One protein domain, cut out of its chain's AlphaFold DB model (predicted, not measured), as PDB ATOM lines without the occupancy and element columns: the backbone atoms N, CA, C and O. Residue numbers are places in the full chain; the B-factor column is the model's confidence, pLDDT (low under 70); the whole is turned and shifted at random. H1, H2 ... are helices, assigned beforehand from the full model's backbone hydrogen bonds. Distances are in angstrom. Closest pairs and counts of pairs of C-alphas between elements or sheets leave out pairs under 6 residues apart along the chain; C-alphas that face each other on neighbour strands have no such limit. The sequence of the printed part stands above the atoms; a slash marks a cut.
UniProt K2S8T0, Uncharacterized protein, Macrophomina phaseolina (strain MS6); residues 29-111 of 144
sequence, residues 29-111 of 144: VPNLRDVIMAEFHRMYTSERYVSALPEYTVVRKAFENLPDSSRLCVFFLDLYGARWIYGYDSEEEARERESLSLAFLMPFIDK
ATOM      1  N   VAL A  29      68.188  54.871 105.127       96.62
ATOM      2  CA  VAL A  29      68.229  55.202 106.559       96.62
ATOM      3  C   VAL A  29      68.280  56.731 106.722       96.62
ATOM      4  O   VAL A  29      69.358  57.306 106.907       96.62
ATOM      5  N   PRO A  30      67.137  57.443 106.651       95.06
ATOM      6  CA  PRO A  30      67.101  58.909 106.633       95.06
ATOM      7  C   PRO A  30      67.716  59.547 107.882       95.06
ATOM      8  O   PRO A  30      68.527  60.458 107.751       95.06
ATOM      9  N   ASN A  31      67.430  59.011 109.072       93.38
ATOM     10  CA  ASN A  31      67.973  59.544 110.327       93.38
ATOM     11  C   ASN A  31      69.511  59.520 110.352       93.38
ATOM     12  O   ASN A  31      70.141  60.412 110.913       93.38
ATOM     13  N   LEU A  32      70.128  58.511 109.729       92.50
ATOM     14  CA  LEU A  32      71.583  58.418 109.648       92.50
ATOM     15  C   LEU A  32      72.150  59.461 108.679       92.50
ATOM     16  O   LEU A  32      73.142  60.110 109.009       92.50
ATOM     17  N   ARG A  33      71.489  59.690 107.533       96.25
ATOM     18  CA  ARG A  33      71.841  60.793 106.619       96.25
ATOM     19  C   ARG A  33      71.788  62.143 107.338       96.25
ATOM     20  O   ARG A  33      72.698  62.949 107.166       96.25
ATOM     21  N   ASP A  34      70.777  62.374 108.175       95.38
ATOM     22  CA  ASP A  34      70.647  63.611 108.958       95.38
ATOM     23  C   ASP A  34      71.795  63.809 109.949       95.38
ATOM     24  O   ASP A  34      72.397  64.883 109.980       95.38
ATOM     25  N   VAL A  35      72.134  62.769 110.716       94.38
ATOM     26  CA  VAL A  35      73.251  62.810 111.671       94.38
ATOM     27  C   VAL A  35      74.575  63.080 110.953       94.38
ATOM     28  O   VAL A  35      75.358  63.915 111.403       94.38
ATOM     29  N   ILE A  36      74.817  62.428 109.815       94.94
ATOM     30  CA  ILE A  36      76.050  62.615 109.038       94.94
ATOM     31  C   ILE A  36      76.122  64.028 108.447       94.94
ATOM     32  O   ILE A  36      77.169  64.671 108.516       94.94
ATOM     33  N   MET A  37      75.016  64.554 107.910       96.38
ATOM     34  CA  MET A  37      74.979  65.934 107.414       96.38
ATOM     35  C   MET A  37      75.233  66.947 108.528       96.38
ATOM     36  O   MET A  37      75.947  67.922 108.305       96.38
ATOM     37  N   ALA A  38      74.676  66.728 109.722       93.94
ATOM     38  CA  ALA A  38      74.941  67.587 110.873       93.94
ATOM     39  C   ALA A  38      76.437  67.608 111.223       93.94
ATOM     40  O   ALA A  38      76.976  68.674 111.524       93.94
ATOM     41  N   GLU A  39      77.118  66.467 111.111       91.56
ATOM     42  CA  GLU A  39      78.556  66.368 111.357       91.56
ATOM     43  C   GLU A  39      79.390  67.089 110.286       91.56
ATOM     44  O   GLU A  39      80.277  67.871 110.631       91.56
ATOM     45  N   PHE A  40      79.050  66.940 108.999       93.31
ATOM     46  CA  PHE A  40      79.669  67.732 107.927       93.31
ATOM     47  C   PHE A  40      79.496  69.235 108.152       93.31
ATOM     48  O   PHE A  40      80.459  69.997 108.041       93.31
ATOM     49  N   HIS A  41      78.286  69.674 108.508       92.25
ATOM     50  CA  HIS A  41      78.040  71.073 108.836       92.25
ATOM     51  C   HIS A  41      78.911  71.522 110.009       92.25
ATOM     52  O   HIS A  41      79.640  72.499 109.862       92.25
ATOM     53  N   ARG A  42      78.906  70.782 111.125       89.62
ATOM     54  CA  ARG A  42      79.716  71.083 112.315       89.62
ATOM     55  C   ARG A  42      81.196  71.236 111.972       89.62
ATOM     56  O   ARG A  42      81.832  72.189 112.429       89.62
ATOM     57  N   MET A  43      81.730  70.325 111.162       88.12
ATOM     58  CA  MET A  43      83.125  70.331 110.736       88.12
ATOM     59  C   MET A  43      83.446  71.571 109.901       88.12
ATOM     60  O   MET A  43      84.345  72.326 110.259       88.12
ATOM     61  N   TYR A  44      82.671  71.845 108.849       90.69
ATOM     62  CA  TYR A  44      82.983  72.926 107.912       90.69
ATOM     63  C   TYR A  44      82.550  74.319 108.375       90.69
ATOM     64  O   TYR A  44      83.069  75.301 107.848       90.69
ATOM     65  N   THR A  45      81.655  74.459 109.356       87.62
ATOM     66  CA  THR A  45      81.345  75.765 109.973       87.62
ATOM     67  C   THR A  45      82.279  76.127 111.123       87.62
ATOM     68  O   THR A  45      82.268  77.269 111.571       87.62
ATOM     69  N   SER A  46      83.076  75.176 111.616       83.69
ATOM     70  CA  SER A  46      84.063  75.432 112.663       83.69
ATOM     71  C   SER A  46      85.151  76.391 112.176       83.69
ATOM     72  O   SER A  46      85.637  76.274 111.048       83.69
ATOM     73  N   GLU A  47      85.598  77.292 113.056       76.19
ATOM     74  CA  GLU A  47      86.699  78.231 112.790       76.19
ATOM     75  C   GLU A  47      87.984  77.521 112.332       76.19
ATOM     76  O   GLU A  47      88.769  78.062 111.554       76.19
ATOM     77  N   ARG A  48      88.163  76.259 112.743       75.75
ATOM     78  CA  ARG A  48      89.302  75.416 112.361       75.75
ATOM     79  C   ARG A  48      89.337  75.064 110.866       75.75
ATOM     80  O   ARG A  48      90.413  74.788 110.348       75.75
ATOM     81  N   TYR A  49      88.197  75.085 110.175       75.81
ATOM     82  CA  TYR A  49      88.045  74.596 108.796       75.81
ATOM     83  C   TYR A  49      87.480  75.656 107.842       75.81
ATOM     84  O   TYR A  49      86.951  75.323 106.783       75.81
ATOM     85  N   VAL A  50      87.591  76.944 108.179       73.62
ATOM     86  CA  VAL A  50      86.963  78.050 107.423       73.62
ATOM     87  C   VAL A  50      87.371  78.077 105.948       73.62
ATOM     88  O   VAL A  50      86.556  78.432 105.098       73.62
ATOM     89  N   SER A  51      88.601  77.664 105.638       76.06
ATOM     90  CA  SER A  51      89.116  77.603 104.261       76.06
ATOM     91  C   SER A  51      89.313  76.178 103.745       76.06
ATOM     92  O   SER A  51      89.772  76.004 102.622       76.06
ATOM     93  N   ALA A  52      88.978  75.165 104.546       87.06
ATOM     94  CA  ALA A  52      89.126  73.780 104.132       87.06
ATOM     95  C   ALA A  52      88.037  73.395 103.124       87.06
ATOM     96  O   ALA A  52      86.895  73.878 103.194       87.06
ATOM     97  N   LEU A  53      88.421  72.503 102.219       92.75
ATOM     98  CA  LEU A  53      87.568  71.822 101.261       92.75
ATOM     99  C   LEU A  53      87.810  70.312 101.405       92.75
ATOM    100  O   LEU A  53      88.943  69.934 101.711       92.75
ATOM    101  N   PRO A  54      86.787  69.473 101.176       93.81
ATOM    102  CA  PRO A  54      86.988  68.038 101.039       93.81
ATOM    103  C   PRO A  54      87.966  67.758  99.899       93.81
ATOM    104  O   PRO A  54      88.058  68.545  98.965       93.81
ATOM    105  N   GLU A  55      88.655  66.626  99.928       94.31
ATOM    106  CA  GLU A  55      89.495  66.210  98.800       94.31
ATOM    107  C   GLU A  55      88.648  65.886  97.555       94.31
ATOM    108  O   GLU A  55      87.513  65.400  97.649       94.31
ATOM    109  N   TYR A  56      89.208  66.091  96.356       95.75
ATOM    110  CA  TYR A  56      88.496  65.809  95.104       95.75
ATOM    111  C   TYR A  56      88.132  64.329  94.948       95.75
ATOM    112  O   TYR A  56      87.109  64.007  94.341       95.75
ATOM    113  N   THR A  57      88.927  63.423  95.512       95.12
ATOM    114  CA  THR A  57      88.637  61.982  95.588       95.12
ATOM    115  C   THR A  57      87.337  61.700  96.349       95.12
ATOM    116  O   THR A  57      86.508  60.911  95.887       95.12
ATOM    117  N   VAL A  58      87.100  62.399  97.464       96.19
ATOM    118  CA  VAL A  58      85.876  62.294  98.271       96.19
ATOM    119  C   VAL A  58      84.673  62.835  97.502       96.19
ATOM    120  O   VAL A  58      83.635  62.170  97.429       96.19
ATOM    121  N   VAL A  59      84.819  64.005  96.873       96.56
ATOM    122  CA  VAL A  59      83.763  64.605  96.041       96.56
ATOM    123  C   VAL A  59      83.384  63.666  94.899       96.56
ATOM    124  O   VAL A  59      82.206  63.379  94.699       96.56
ATOM    125  N   ARG A  60      84.377  63.136  94.178       95.81
ATOM    126  CA  ARG A  60      84.166  62.192  93.076       95.81
ATOM    127  C   ARG A  60      83.353  60.989  93.525       95.81
ATOM    128  O   ARG A  60      82.342  60.671  92.909       95.81
ATOM    129  N   LYS A  61      83.746  60.383  94.646       96.00
ATOM    130  CA  LYS A  61      83.078  59.200  95.185       96.00
ATOM    131  C   LYS A  61      81.618  59.468  95.547       96.00
ATOM    132  O   LYS A  61      80.781  58.601  95.309       96.00
ATOM    133  N   ALA A  62      81.292  60.654  96.062       96.88
ATOM    134  CA  ALA A  62      79.903  61.041  96.296       96.88
ATOM    135  C   ALA A  62      79.104  61.111  94.984       96.88
ATOM    136  O   ALA A  62      78.068  60.463  94.878       96.88
ATOM    137  N   PHE A  63      79.610  61.815  93.969       96.12
ATOM    138  CA  PHE A  63      78.921  61.979  92.679       96.12
ATOM    139  C   PHE A  63      78.864  60.701  91.824       96.12
ATOM    140  O   PHE A  63      78.016  60.591  90.946       96.12
ATOM    141  N   GLU A  64      79.736  59.723  92.063       95.56
ATOM    142  CA  GLU A  64      79.667  58.411  91.403       95.56
ATOM    143  C   GLU A  64      78.617  57.477  92.023       95.56
ATOM    144  O   GLU A  64      78.157  56.552  91.358       95.56
ATOM    145  N   ASN A  65      78.253  57.688  93.293       97.00
ATOM    146  CA  ASN A  65      77.432  56.744  94.062       97.00
ATOM    147  C   ASN A  65      76.086  57.315  94.526       97.00
ATOM    148  O   ASN A  65      75.253  56.561  95.024       97.00
ATOM    149  N   LEU A  66      75.866  58.622  94.394       96.94
ATOM    150  CA  LEU A  66      74.648  59.304  94.823       96.94
ATOM    151  C   LEU A  66      74.016  60.059  93.651       96.94
ATOM    152  O   LEU A  66      74.733  60.528  92.769       96.94
ATOM    153  N   PRO A  67      72.688  60.272  93.665       95.06
ATOM    154  CA  PRO A  67      72.058  61.223  92.759       95.06
ATOM    155  C   PRO A  67      72.656  62.627  92.925       95.06
ATOM    156  O   PRO A  67      72.897  63.069  94.049       95.06
ATOM    157  N   ASP A  68      72.794  63.377  91.831       93.25
ATOM    158  CA  ASP A  68      73.320  64.756  91.850       93.25
ATOM    159  C   ASP A  68      72.504  65.702  92.753       93.25
ATOM    160  O   ASP A  68      73.021  66.689  93.277       93.25
ATOM    161  N   SER A  69      71.220  65.390  92.956       93.12
ATOM    162  CA  SER A  69      70.300  66.110  93.843       93.12
ATOM    163  C   SER A  69      70.408  65.707  95.319       93.12
ATOM    164  O   SER A  69      69.706  66.279  96.159       93.12
ATOM    165  N   SER A  70      71.262  64.739  95.661       96.69
ATOM    166  CA  SER A  70      71.513  64.332  97.044       96.69
ATOM    167  C   SER A  70      72.033  65.506  97.868       96.69
ATOM    168  O   SER A  70      72.850  66.307  97.406       96.69
ATOM    169  N   ARG A  71      71.600  65.586  99.130       97.31
ATOM    170  CA  ARG A  71      72.003  66.658 100.052       97.31
ATOM    171  C   ARG A  71      73.517  66.760 100.200       97.31
ATOM    172  O   ARG A  71      74.020  67.876 100.281       97.31
ATOM    173  N   LEU A  72      74.229  65.632 100.193       97.50
ATOM    174  CA  LEU A  72      75.688  65.631 100.284       97.50
ATOM    175  C   LEU A  72      76.342  66.231  99.028       97.50
ATOM    176  O   LEU A  72      77.213  67.090  99.142       97.50
ATOM    177  N   CYS A  73      75.881  65.841  97.836       97.38
ATOM    178  CA  CYS A  73      76.380  66.375  96.564       97.38
ATOM    179  C   CYS A  73      76.146  67.888  96.460       97.38
ATOM    180  O   CYS A  73      77.063  68.648  96.137       97.38
ATOM    181  N   VAL A  74      74.936  68.340  96.806       96.75
ATOM    182  CA  VAL A  74      74.583  69.767  96.846       96.75
ATOM    183  C   VAL A  74      75.452  70.518  97.857       96.75
ATOM    184  O   VAL A  74      75.981  71.580  97.527       96.75
ATOM    185  N   PHE A  75      75.664  69.946  99.047       96.56
ATOM    186  CA  PHE A  75      76.512  70.530 100.084       96.56
ATOM    187  C   PHE A  75      77.963  70.707  99.620       96.56
ATOM    188  O   PHE A  75      78.502  71.808  99.735       96.56
ATOM    189  N   PHE A  76      78.585  69.677  99.037       96.38
ATOM    190  CA  PHE A  76      79.941  69.795  98.486       96.38
ATOM    191  C   PHE A  76      80.018  70.862  97.396       96.38
ATOM    192  O   PHE A  76      80.933  71.685  97.393       96.38
ATOM    193  N   LEU A  77      79.022  70.914  96.514       95.81
ATOM    194  CA  LEU A  77      78.955  71.921  95.466       95.81
ATOM    195  C   LEU A  77      78.843  73.350  96.031       95.81
ATOM    196  O   LEU A  77      79.457  74.279  95.505       95.81
ATOM    197  N   ASP A  78      78.020  73.562  97.060       94.88
ATOM    198  CA  ASP A  78      77.905  74.851  97.757       94.88
ATOM    199  C   ASP A  78      79.223  75.249  98.422       94.88
ATOM    200  O   ASP A  78      79.677  76.386  98.268       94.88
ATOM    201  N   LEU A  79      79.864  74.301  99.100       94.12
ATOM    202  CA  LEU A  79      81.111  74.519  99.816       94.12
ATOM    203  C   LEU A  79      82.247  74.933  98.868       94.12
ATOM    204  O   LEU A  79      82.890  75.965  99.086       94.12
ATOM    205  N   TYR A  80      82.427  74.201  97.766       94.06
ATOM    206  CA  TYR A  80      83.388  74.545  96.716       94.06
ATOM    207  C   TYR A  80      83.048  75.870  96.033       94.06
ATOM    208  O   TYR A  80      83.921  76.724  95.870       94.06
ATOM    209  N   GLY A  81      81.779  76.097  95.682       92.88
ATOM    210  CA  GLY A  81      81.338  77.362  95.089       92.88
ATOM    211  C   GLY A  81      81.648  78.572  95.980       92.88
ATOM    212  O   GLY A  81      82.043  79.634  95.486       92.88
ATOM    213  N   ALA A  82      81.532  78.412  97.299       90.38
ATOM    214  CA  ALA A  82      81.825  79.460  98.269       90.38
ATOM    215  C   ALA A  82      83.331  79.687  98.470       90.38
ATOM    216  O   ALA A  82      83.767  80.841  98.474       90.38
ATOM    217  N   ARG A  83      84.123  78.616  98.619       90.50
ATOM    218  CA  ARG A  83      85.493  78.702  99.161       90.50
ATOM    219  C   ARG A  83      86.608  78.489  98.152       90.50
ATOM    220  O   ARG A  83      87.702  78.982  98.391       90.50
ATOM    221  N   TRP A  84      86.360  77.809  97.034       92.31
ATOM    222  CA  TRP A  84      87.427  77.494  96.084       92.31
ATOM    223  C   TRP A  84      88.009  78.760  95.439       92.31
ATOM    224  O   TRP A  84      87.258  79.660  95.033       92.31
ATOM    225  N   ILE A  85      89.336  78.834  95.329       86.06
ATOM    226  CA  ILE A  85      90.083  79.968  94.771       86.06
ATOM    227  C   ILE A  85      90.971  79.465  93.632       86.06
ATOM    228  O   ILE A  85      91.693  78.485  93.775       86.06
ATOM    229  N   TYR A  86      90.935  80.171  92.501       81.38
ATOM    230  CA  TYR A  86      91.761  79.842  91.342       81.38
ATOM    231  C   TYR A  86      93.256  79.933  91.677       81.38
ATOM    232  O   TYR A  86      93.695  80.925  92.257       81.38
ATOM    233  N   GLY A  87      94.025  78.922  91.266       79.94
ATOM    234  CA  GLY A  87      95.480  78.875  91.438       79.94
ATOM    235  C   GLY A  87      95.963  78.383  92.806       79.94
ATOM    236  O   GLY A  87      97.156  78.475  93.068       79.94
ATOM    237  N   TYR A  88      95.063  77.894  93.668       84.44
ATOM    238  CA  TYR A  88      95.433  77.227  94.924       84.44
ATOM    239  C   TYR A  88      95.642  75.716  94.763       84.44
ATOM    240  O   TYR A  88      96.413  75.151  95.530       84.44
ATOM    241  N   ASP A  89      94.989  75.088  93.778       88.75
ATOM    242  CA  ASP A  89      95.219  73.675  93.463       88.75
ATOM    243  C   ASP A  89      96.688  73.471  93.039       88.75
ATOM    244  O   ASP A  89      97.200  74.174  92.160       88.75
ATOM    245  N   SER A  90      97.345  72.468  93.615       89.56
ATOM    246  CA  SER A  90      98.567  71.879  93.067       89.56
ATOM    247  C   SER A  90      98.313  71.242  91.693       89.56
ATOM    248  O   SER A  90      97.173  71.024  91.282       89.56
ATOM    249  N   GLU A  91      99.372  70.897  90.952       90.00
ATOM    250  CA  GLU A  91      99.220  70.218  89.653       90.00
ATOM    251  C   GLU A  91      98.499  68.865  89.754       90.00
ATOM    252  O   GLU A  91      97.867  68.424  88.792       90.00
ATOM    253  N   GLU A  92      98.627  68.177  90.887       90.25
ATOM    254  CA  GLU A  92      97.943  66.910  91.148       90.25
ATOM    255  C   GLU A  92      96.457  67.142  91.424       90.25
ATOM    256  O   GLU A  92      95.612  66.579  90.734       90.25
ATOM    257  N   GLU A  93      96.135  68.066  92.327       90.44
ATOM    258  CA  GLU A  93      94.760  68.476  92.622       90.44
ATOM    259  C   GLU A  93      94.035  69.027  91.385       90.44
ATOM    260  O   GLU A  93      92.859  68.739  91.164       90.44
ATOM    261  N   ALA A  94      94.735  69.771  90.524       89.88
ATOM    262  CA  ALA A  94      94.186  70.251  89.262       89.88
ATOM    263  C   ALA A  94      93.820  69.089  88.323       89.88
ATOM    264  O   ALA A  94      92.722  69.086  87.761       89.88
ATOM    265  N   ARG A  95      94.693  68.076  88.206       90.94
ATOM    266  CA  ARG A  95      94.415  66.846  87.444       90.94
ATOM    267  C   ARG A  95      93.236  66.072  88.029       90.94
ATOM    268  O   ARG A  95      92.390  65.579  87.284       90.94
ATOM    269  N   GLU A  96      93.140  65.984  89.351       91.81
ATOM    270  CA  GLU A  96      92.000  65.342  90.004       91.81
ATOM    271  C   GLU A  96      90.695  66.090  89.744       91.81
ATOM    272  O   GLU A  96      89.691  65.456  89.408       91.81
ATOM    273  N   ARG A  97      90.706  67.423  89.828       91.88
ATOM    274  CA  ARG A  97      89.546  68.257  89.506       91.88
ATOM    275  C   ARG A  97      89.089  68.058  88.063       91.88
ATOM    276  O   ARG A  97      87.890  67.991  87.812       91.88
ATOM    277  N   GLU A  98      90.021  67.953  87.121       89.81
ATOM    278  CA  GLU A  98      89.722  67.691  85.707       89.81
ATOM    279  C   GLU A  98      89.098  66.311  85.474       89.81
ATOM    280  O   GLU A  98      88.326  66.138  84.533       89.81
ATOM    281  N   SER A  99      89.375  65.347  86.355       90.56
ATOM    282  CA  SER A  99      88.785  64.005  86.305       90.56
ATOM    283  C   SER A  99      87.394  63.894  86.948       90.56
ATOM    284  O   SER A  99      86.804  62.812  86.940       90.56
ATOM    285  N   LEU A 100      86.858  64.976  87.526       92.31
ATOM    286  CA  LEU A 100      85.534  64.961  88.151       92.31
ATOM    287  C   LEU A 100      84.405  64.845  87.124       92.31
ATOM    288  O   LEU A 100      84.503  65.300  85.985       92.31
ATOM    289  N   SER A 101      83.279  64.294  87.577       90.38
ATOM    290  CA  SER A 101      82.059  64.205  86.777       90.38
ATOM    291  C   SER A 101      81.582  65.585  86.308       90.38
ATOM    292  O   SER A 101      81.584  66.562  87.064       90.38
ATOM    293  N   LEU A 102      81.073  65.651  85.071       91.62
ATOM    294  CA  LEU A 102      80.416  66.847  84.530       91.62
ATOM    295  C   LEU A 102      79.225  67.297  85.387       91.62
ATOM    296  O   LEU A 102      78.932  68.492  85.431       91.62
ATOM    297  N   ALA A 103      78.588  66.364  86.101       90.62
ATOM    298  CA  ALA A 103      77.523  66.651  87.056       90.62
ATOM    299  C   ALA A 103      77.971  67.567  88.204       90.62
ATOM    300  O   ALA A 103      77.190  68.384  88.685       90.62
ATOM    301  N   PHE A 104      79.241  67.485  88.608       93.44
ATOM    302  CA  PHE A 104      79.835  68.425  89.553       93.44
ATOM    303  C   PHE A 104      80.363  69.673  88.836       93.44
ATOM    304  O   PHE A 104      80.063  70.798  89.239       93.44
ATOM    305  N   LEU A 105      81.133  69.493  87.755       94.12
ATOM    306  CA  LEU A 105      81.852  70.589  87.096       94.12
ATOM    307  C   LEU A 105      80.919  71.654  86.508       94.12
ATOM    308  O   LEU A 105      81.184  72.844  86.670       94.12
ATOM    309  N   MET A 106      79.821  71.260  85.856       95.06
ATOM    310  CA  MET A 106      78.924  72.215  85.198       95.06
ATOM    311  C   MET A 106      78.223  73.144  86.206       95.06
ATOM    312  O   MET A 106      78.347  74.367  86.066       95.06
ATOM    313  N   PRO A 107      77.560  72.635  87.266       94.56
ATOM    314  CA  PRO A 107      77.010  73.495  88.310       94.56
ATOM    315  C   PRO A 107      78.083  74.272  89.081       94.56
ATOM    316  O   PRO A 107      77.835  75.394  89.527       94.56
ATOM    317  N   PHE A 108      79.285  73.708  89.238       94.69
ATOM    318  CA  PHE A 108      80.381  74.378  89.933       94.69
ATOM    319  C   PHE A 108      80.849  75.616  89.160       94.69
ATOM    320  O   PHE A 108      80.936  76.705  89.733       94.69
ATOM    321  N   ILE A 109      81.060  75.487  87.848       93.00
ATOM    322  CA  ILE A 109      81.422  76.604  86.965       93.00
ATOM    323  C   ILE A 109      80.330  77.683  86.971       93.00
ATOM    324  O   ILE A 109      80.657  78.869  87.066       93.00
ATOM    325  N   ASP A 110      79.044  77.306  86.946       93.94
ATOM    326  CA  ASP A 110      77.938  78.272  87.055       93.94
ATOM    327  C   ASP A 110      78.003  79.060  88.376       93.94
ATOM    328  O   ASP A 110      77.959  80.295  88.378       93.94
ATOM    329  N   LYS A 111      78.213  78.377  89.511       93.19
ATOM    330  CA  LYS A 111      78.376  79.039  90.817       93.19
ATOM    331  C   LYS A 111      79.569  79.992  90.837       93.19
ATOM    332  O   LYS A 111      79.441  81.114  91.338       93.19
TER     333      LYS A 111
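Overview. This is residues 29 to 111 of the 144 residues of an uncharacterized protein of Macrophomina phaseolina (strain MS6) (UniProt K2S8T0). The longest helix, H1, runs along one side of a small helical core, nearly parallel to H3, which lies between H1 and H5. H2 and H3 form a hairpin in the middle; H5 slants over the later part of H3, and H4 packs on H2 on the side away from H1. The printed part has 83 residues with five named helices, H1 to H5 in chain order, and no named strand: all helix. It is compact, with a radius of gyration of the C-alphas of 12.9 A and spans of 38 by 30 by 22 A.

Along the chain. H1, residues 30 to 45, begins at C-alpha 30 (67.101, 58.909, 106.633) and measures 22.3 A. H3, residues 71 to 83, measures 18.1 A. H2 is residues 56 to 65, 14.3 A, and H4 is residues 91 to 98, 10.6 A. H5, residues 102 to 111, measures 13.9 A and ends at C-alpha 111 (78.376, 79.039, 90.817).

Arrangement. H1 and H3 are close but not clearly touching, at a shallow tilt of 10 degrees, the same way; their closest C-alphas, Met 37 and Leu 72, are 7.2 A apart. With residues 72 to 76 alone, H3 touches H2 in a hairpin at 28 degrees, closest C-alphas Phe 63 and Cys 73, 6.4 A. With residues 77 to 81 alone, H3 touches H5 at a steep tilt of 44 degrees, closest C-alphas Gly 81 and Lys 111, 5.5 A. H4 touches H2, closest C-alphas Arg 97 and Tyr 56, 6.2 A. H1 is apart from H4 and H5. Each O i to N i+4 pair is within hydrogen-bond range in H1, H2, H3 and H4; in H5, 5 of 6 are.

Size, cuts and confidence. The C-alphas farthest apart, Val 29 and Gly 87, are 39.1 A apart. The printed part has no cut and no long link. No printed residue has pLDDT under 70.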